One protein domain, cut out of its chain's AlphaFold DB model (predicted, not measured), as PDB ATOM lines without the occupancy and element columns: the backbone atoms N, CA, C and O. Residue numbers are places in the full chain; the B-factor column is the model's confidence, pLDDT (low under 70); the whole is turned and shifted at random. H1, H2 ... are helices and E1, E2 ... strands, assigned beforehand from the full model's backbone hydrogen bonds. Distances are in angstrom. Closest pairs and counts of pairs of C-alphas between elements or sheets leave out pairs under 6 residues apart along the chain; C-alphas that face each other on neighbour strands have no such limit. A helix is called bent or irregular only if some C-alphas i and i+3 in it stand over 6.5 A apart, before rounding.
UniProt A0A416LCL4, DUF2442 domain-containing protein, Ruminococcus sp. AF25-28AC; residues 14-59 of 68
ATOM      1  N   THR A  14      31.915 -36.292 -27.452       92.50
ATOM      2  CA  THR A  14      31.053 -36.883 -26.407       92.50
ATOM      3  C   THR A  14      31.749 -36.999 -25.042       92.50
ATOM      4  O   THR A  14      31.095 -37.204 -24.016       92.50
ATOM      5  N   VAL A  15      33.078 -36.832 -25.001       94.88
ATOM      6  CA  VAL A  15      33.854 -36.725 -23.757       94.88
ATOM      7  C   VAL A  15      33.578 -35.419 -22.995       94.88
ATOM      8  O   VAL A  15      33.839 -35.352 -21.793       94.88
ATOM      9  N   LEU A  16      33.049 -34.389 -23.666       94.12
ATOM     10  CA  LEU A  16      32.693 -33.111 -23.051       94.12
ATOM     11  C   LEU A  16      31.414 -33.287 -22.225       94.12
ATOM     12  O   LEU A  16      30.326 -33.484 -22.760       94.12
ATOM     13  N   LYS A  17      31.561 -33.262 -20.898       90.62
ATOM     14  CA  LYS A  17      30.480 -33.500 -19.933       90.62
ATOM     15  C   LYS A  17      30.362 -32.336 -18.959       90.62
ATOM     16  O   LYS A  17      31.368 -31.750 -18.573       90.62
ATOM     17  N   GLY A  18      29.139 -32.062 -18.519       92.81
ATOM     18  CA  GLY A  18      28.817 -30.987 -17.582       92.81
ATOM     19  C   GLY A  18      27.860 -29.967 -18.186       92.81
ATOM     20  O   GLY A  18      27.715 -29.884 -19.406       92.81
ATOM     21  N   ASP A  19      27.218 -29.186 -17.319       95.06
ATOM     22  CA  ASP A  19      26.109 -28.306 -17.698       95.06
ATOM     23  C   ASP A  19      26.509 -27.270 -18.758       95.06
ATOM     24  O   ASP A  19      25.718 -26.978 -19.653       95.06
ATOM     25  N   VAL A  20      27.765 -26.805 -18.726       94.62
ATOM     26  CA  VAL A  20      28.338 -25.861 -19.702       94.62
ATOM     27  C   VAL A  20      28.327 -26.395 -21.140       94.62
ATOM     28  O   VAL A  20      28.185 -25.621 -22.079       94.62
ATOM     29  N   PHE A  21      28.398 -27.717 -21.331       96.25
ATOM     30  CA  PHE A  21      28.390 -28.346 -22.655       96.25
ATOM     31  C   PHE A  21      26.994 -28.782 -23.108       96.25
ATOM     32  O   PHE A  21      26.846 -29.267 -24.226       96.25
ATOM     33  N   THR A  22      25.954 -28.588 -22.290       96.06
ATOM     34  CA  THR A  22      24.564 -28.925 -22.653       96.06
ATOM     35  C   THR A  22      24.131 -28.351 -24.008       96.06
ATOM     36  O   THR A  22      23.485 -29.087 -24.761       96.06
ATOM     37  N   PRO A  23      24.497 -27.102 -24.379       96.75
ATOM     38  CA  PRO A  23      24.168 -26.550 -25.694       96.75
ATOM     39  C   PRO A  23      24.739 -27.352 -26.871       96.75
ATOM     40  O   PRO A  23      24.161 -27.343 -27.951       96.75
ATOM     41  N   LEU A  24      25.830 -28.101 -26.671       96.19
ATOM     42  CA  LEU A  24      26.459 -28.907 -27.723       96.19
ATOM     43  C   LEU A  24      25.634 -30.143 -28.122       96.19
ATOM     44  O   LEU A  24      25.958 -30.792 -29.113       96.19
ATOM     45  N   ASN A  25      24.555 -30.459 -27.396       94.69
ATOM     46  CA  ASN A  25      23.591 -31.479 -27.818       94.69
ATOM     47  C   ASN A  25      22.757 -31.039 -29.033       94.69
ATOM     48  O   ASN A  25      22.165 -31.887 -29.699       94.69
ATOM     49  N   ASP A  26      22.695 -29.735 -29.320       96.88
ATOM     50  CA  ASP A  26      22.088 -29.214 -30.541       96.88
ATOM     51  C   ASP A  26      23.107 -29.285 -31.697       96.88
ATOM     52  O   ASP A  26      24.136 -28.599 -31.655       96.88
ATOM     53  N   PRO A  27      22.841 -30.060 -32.768       96.31
ATOM     54  CA  PRO A  27      23.738 -30.149 -33.916       96.31
ATOM     55  C   PRO A  27      24.001 -28.806 -34.602       96.31
ATOM     56  O   PRO A  27      25.049 -28.638 -35.223       96.31
ATOM     57  N   THR A  28      23.073 -27.851 -34.533       97.69
ATOM     58  CA  THR A  28      23.255 -26.522 -35.133       97.69
ATOM     59  C   THR A  28      24.315 -25.715 -34.390       97.69
ATOM     60  O   THR A  28      25.145 -25.070 -35.031       97.69
ATOM     61  N   ILE A  29      24.353 -25.826 -33.060       97.06
ATOM     62  CA  ILE A  29      25.390 -25.230 -32.215       97.06
ATOM     63  C   ILE A  29      26.694 -26.001 -32.410       97.06
ATOM     64  O   ILE A  29      27.707 -25.398 -32.753       97.06
ATOM     65  N   PHE A  30      26.666 -27.329 -32.268       96.62
ATOM     66  CA  PHE A  30      27.857 -28.178 -32.338       96.62
ATOM     67  C   PHE A  30      28.644 -28.016 -33.645       96.62
ATOM     68  O   PHE A  30      29.870 -27.886 -33.624       96.62
ATOM     69  N   ASN A  31      27.941 -27.989 -34.781       96.38
ATOM     70  CA  ASN A  31      28.564 -27.849 -36.097       96.38
ATOM     71  C   ASN A  31      29.050 -26.419 -36.387       96.38
ATOM     72  O   ASN A  31      29.804 -26.227 -37.338       96.38
ATOM     73  N   ASN A  32      28.650 -25.427 -35.586       97.25
ATOM     74  CA  ASN A  32      29.033 -24.024 -35.742       97.25
ATOM     75  C   ASN A  32      30.185 -23.625 -34.800       97.25
ATOM     76  O   ASN A  32      30.155 -22.574 -34.159       97.25
ATOM     77  N   PHE A  33      31.200 -24.484 -34.692       96.31
ATOM     78  CA  PHE A  33      32.407 -24.175 -33.931       96.31
ATOM     79  C   PHE A  33      33.325 -23.209 -34.691       96.31
ATOM     80  O   PHE A  33      33.342 -23.159 -35.926       96.31
ATOM     81  N   LYS A  34      34.145 -22.474 -33.947       96.56
ATOM     82  CA  LYS A  34      35.223 -21.624 -34.456       96.56
ATOM     83  C   LYS A  34      36.545 -22.083 -33.843       96.56
ATOM     84  O   LYS A  34      36.574 -22.743 -32.810       96.56
ATOM     85  N   ILE A  35      37.654 -21.761 -34.504       94.56
ATOM     86  CA  ILE A  35      38.984 -21.910 -33.913       94.56
ATOM     87  C   ILE A  35      39.525 -20.511 -33.666       94.56
ATOM     88  O   ILE A  35      39.851 -19.800 -34.618       94.56
ATOM     89  N   VAL A  36      39.626 -20.127 -32.397       96.12
ATOM     90  CA  VAL A  36      40.127 -18.815 -31.976       96.12
ATOM     91  C   VAL A  36      41.438 -19.027 -31.231       96.12
ATOM     92  O   VAL A  36      41.505 -19.786 -30.273       96.12
ATOM     93  N   HIS A  37      42.525 -18.441 -31.740       93.06
ATOM     94  CA  HIS A  37      43.883 -18.607 -31.195       93.06
ATOM     95  C   HIS A  37      44.334 -20.070 -30.974       93.06
ATOM     96  O   HIS A  37      45.192 -20.341 -30.139       93.06
ATOM     97  N   GLY A  38      43.803 -21.015 -31.758       90.50
ATOM     98  CA  GLY A  38      44.123 -22.446 -31.648       90.50
ATOM     99  C   GLY A  38      43.236 -23.231 -30.673       90.50
ATOM    100  O   GLY A  38      43.442 -24.433 -30.523       90.50
ATOM    101  N   VAL A  39      42.249 -22.580 -30.060       94.75
ATOM    102  CA  VAL A  39      41.250 -23.181 -29.168       94.75
ATOM    103  C   VAL A  39      39.968 -23.438 -29.950       94.75
ATOM    104  O   VAL A  39      39.562 -22.601 -30.757       94.75
ATOM    105  N   ILE A  40      39.341 -24.598 -29.741       95.31
ATOM    106  CA  ILE A  40      38.031 -24.898 -30.332       95.31
ATOM    107  C   ILE A  40      36.977 -24.208 -29.472       95.31
ATOM    108  O   ILE A  40      36.931 -24.451 -28.268       95.31
ATOM    109  N   THR A  41      36.149 -23.365 -30.077       97.06
ATOM    110  CA  THR A  41      35.137 -22.578 -29.372       97.06
ATOM    111  C   THR A  41      33.760 -22.676 -30.023       97.06
ATOM    112  O   THR A  41      33.635 -22.892 -31.229       97.06
ATOM    113  N   TRP A  42      32.710 -22.497 -29.226       97.62
ATOM    114  CA  TRP A  42      31.309 -22.399 -29.642       97.62
ATOM    115  C   TRP A  42      30.665 -21.174 -28.995       97.62
ATOM    116  O   TRP A  42      31.235 -20.597 -28.073       97.62
ATOM    117  N   MET A  43      29.467 -20.803 -29.463       96.75
ATOM    118  CA  MET A  43      28.637 -19.764 -28.833       96.75
ATOM    119  C   MET A  43      29.416 -18.463 -28.579       96.75
ATOM    120  O   MET A  43      29.454 -17.964 -27.466       96.75
ATOM    121  N   ASP A  44      30.101 -17.963 -29.612       95.44
ATOM    122  CA  ASP A  44      30.929 -16.751 -29.529       95.44
ATOM    123  C   ASP A  44      31.954 -16.764 -28.382       95.44
ATOM    124  O   ASP A  44      32.202 -15.751 -27.741       95.44
ATOM    125  N   GLU A  45      32.600 -17.924 -28.202       95.69
ATOM    126  CA  GLU A  45      33.674 -18.169 -27.229       95.69
ATOM    127  C   GLU A  45      33.205 -18.403 -25.784       95.69
ATOM    128  O   GLU A  45      34.043 -18.670 -24.928       95.69
ATOM    129  N   ASP A  46      31.890 -18.438 -25.521       96.69
ATOM    130  CA  ASP A  46      31.334 -18.800 -24.203       96.69
ATOM    131  C   ASP A  46      31.626 -20.257 -23.802       96.69
ATOM    132  O   ASP A  46      31.649 -20.596 -22.616       96.69
ATOM    133  N   ILE A  47      31.818 -21.138 -24.788       96.56
ATOM    134  CA  ILE A  47      32.212 -22.533 -24.575       96.56
ATOM    135  C   ILE A  47      33.514 -22.768 -25.326       96.56
ATOM    136  O   ILE A  47      33.554 -22.632 -26.551       96.56
ATOM    137  N   ASP A  48      34.551 -23.198 -24.618       96.00
ATOM    138  CA  ASP A  48      35.844 -23.531 -25.193       96.00
ATOM    139  C   ASP A  48      36.312 -24.943 -24.812       96.00
ATOM    140  O   ASP A  48      35.886 -25.546 -23.824       96.00
ATOM    141  N   CYS A  49      37.187 -25.499 -25.645       95.38
ATOM    142  CA  CYS A  49      37.906 -26.728 -25.365       95.38
ATOM    143  C   CYS A  49      39.395 -26.510 -25.633       95.38
ATOM    144  O   CYS A  49      39.822 -26.337 -26.782       95.38
ATOM    145  N   ALA A  50      40.182 -26.544 -24.557       93.50
ATOM    146  CA  ALA A  50      41.621 -26.346 -24.611       93.50
ATOM    147  C   ALA A  50      42.302 -27.342 -25.579       93.50
ATOM    148  O   ALA A  50      41.943 -28.532 -25.628       93.50
ATOM    149  N   PRO A  51      43.304 -26.891 -26.352       92.00
ATOM    150  CA  PRO A  51      43.986 -27.737 -27.324       92.00
ATOM    151  C   PRO A  51      44.716 -28.914 -26.666       92.00
ATOM    152  O   PRO A  51      44.757 -29.999 -27.248       92.00
ATOM    153  N   GLU A  52      45.240 -28.749 -25.450       93.56
ATOM    154  CA  GLU A  52      45.878 -29.816 -24.672       93.56
ATOM    155  C   GLU A  52      44.875 -30.927 -24.354       93.56
ATOM    156  O   GLU A  52      45.129 -32.091 -24.662       93.56
ATOM    157  N   TYR A  53      43.692 -30.562 -23.849       93.88
ATOM    158  CA  TYR A  53      42.629 -31.516 -23.530       93.88
ATOM    159  C   TYR A  53      42.134 -32.248 -24.783       93.88
ATOM    160  O   TYR A  53      41.971 -33.472 -24.780       93.88
ATOM    161  N   THR A  54      41.956 -31.513 -25.884       92.25
ATOM    162  CA  THR A  54      41.596 -32.083 -27.191       92.25
ATOM    163  C   THR A  54      42.664 -33.075 -27.668       92.25
ATOM    164  O   THR A  54      42.352 -34.148 -28.191       92.25
ATOM    165  N   TYR A  55      43.947 -32.754 -27.491       90.25
ATOM    166  CA  TYR A  55      45.046 -33.615 -27.919       90.25
ATOM    167  C   TYR A  55      45.173 -34.873 -27.048       90.25
ATOM    168  O   TYR A  55      45.352 -35.965 -27.593       90.25
ATOM    169  N   GLU A  56      45.041 -34.741 -25.730       93.00
ATOM    170  CA  GLU A  56      45.096 -35.850 -24.770       93.00
ATOM    171  C   GLU A  56      43.950 -36.847 -24.962       93.00
ATOM    172  O   GLU A  56      44.180 -38.056 -24.940       93.00
ATOM    173  N   ASN A  57      42.740 -36.351 -25.234       93.69
ATOM    174  CA  ASN A  57      41.535 -37.172 -25.397       93.69
ATOM    175  C   ASN A  57      41.244 -37.559 -26.856       93.69
ATOM    176  O   ASN A  57      40.228 -38.187 -27.148       93.69
ATOM    177  N   SER A  58      42.121 -37.195 -27.793       92.38
ATOM    178  CA  SER A  58      42.025 -37.649 -29.178       92.38
ATOM    179  C   SER A  58      42.846 -38.911 -29.415       92.38
ATOM    180  O   SER A  58      43.765 -39.268 -28.676       92.38
ATOM    181  N   TYR A  59      42.547 -39.592 -30.510       89.75
ATOM    182  CA  TYR A  59      43.294 -40.753 -30.968       89.75
ATOM    183  C   TYR A  59      43.838 -40.503 -32.368       89.75
ATOM    184  O   TYR A  59      43.399 -39.601 -33.086       89.75
TER     185      TYR A  59
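AT A GLANCE: This is residues 14 to 59 of the 68 residues of the protein "DUF2442 domain-containing protein" of Ruminococcus sp. AF25-28AC (UniProt A0A416LCL4). A small sheet of three short strands makes a floor, with helices at both ends of its strands, so that the fold is shaped like a wide U. H1 and H2 stand together at the end where E2 stops and E3 starts, H3 stands at the opposite end, and residues 14 to 18 run from the space between the two ends to H1. The printed part has 46 residues with three named helices and three named strands, in the order H1, H2, E1, E2, E3, H3 along the chain. The sheet has the order E1, E2, E3, antiparallel throughout, and the class is mixed, helices and strands. The whole is compact, with a radius of gyration of the C-alphas of 10.3 A and spans of 24 by 21 by 16 A.

IN THESE COORDINATES: The longest strand by residues is E2, residues 39 to 42, which runs 10.0 A from its first to its last C-alpha. C-alpha 39 is at (41.250, -23.181, -29.168) and C-alpha 42 at (31.309, -22.399, -29.642), a run almost straight down the x axis. Before it comes E1, residues 34 to 36, 6.2 A long, and after it E3, residues 47 to 49, 7.1 A long. The helix H1, residues 19 to 25, begins with C-alpha 19 at (26.109, -28.306, -17.698) and measures 10.9 A. H1 is irregular, with C-alphas 20 and 23 at 7.3 A from each other, where about 5 A is the distance in a regular helix. H2 is residues 27 to 30, 4.8 A long. H3, residues 51 to 56, measures 8.6 A and ends with C-alpha 56 at (45.096, -35.850, -24.770).

HOW THE PARTS SIT: The strands E1, E2 and E3 form a meander, each strand the antiparallel neighbour of the one before. E2 is the inner strand, and E1 and E3 are the edge strands, which are apart from each other. E1 and E2 are a hairpin with 136 degrees between their directions; N 34 and O 41, at 2.8 A, and N 39 and O 36, at 2.9 A, are within hydrogen-bond range. E2 and E3 are also a hairpin, with 151 degrees between their directions; N 42 and O 47 are at 2.8 A, and so are N 49 and O 40. H1 is on the sheet but only grazes it, with its residues 20 to 24; the closest C-alphas of H1 and E3 are those of Val 20 and Ile 47, 7.1 A apart. H2 is not on the sheet; its closest C-alpha to E2 is that of Ile 29, 7.0 A from that of Trp 42. H1 and H2 only just touch, with 3 pairs of C-alphas within 8 A, and they touch only at the corner by their link; the closest C-alphas are those of Leu 24 and Phe 30, 4.9 A apart. H3 is only just on the sheet, with 5 pairs of C-alphas within 10 A, and only grazes it with its residues 51 to 54. The closest C-alphas of H3 and E2 are those of Pro 51 and Val 39, 5.6 A apart. H3 is apart from H1 and from H2. Every O i to N i+4 pair is within hydrogen-bond range in H3; in H1 it is 0 of 3, beside 3 of 4 O i to N i+3 pairs, and H2 is too short for an O i to N i+4 pair.

THE WHOLE: The two C-alphas farthest apart are those of Asp 44 and Tyr 59, at 27.0 A, while the first and last printed C-alphas, of Thr 14 and Tyr 59, are 13.6 A apart. The printed part has no cut. The links H1 to H2, H2 to E1, E1 to E2, E2 to E3 and E3 to H3 are tight. The mean pLDDT of the printed part is 94.8, and no printed residue is under 70.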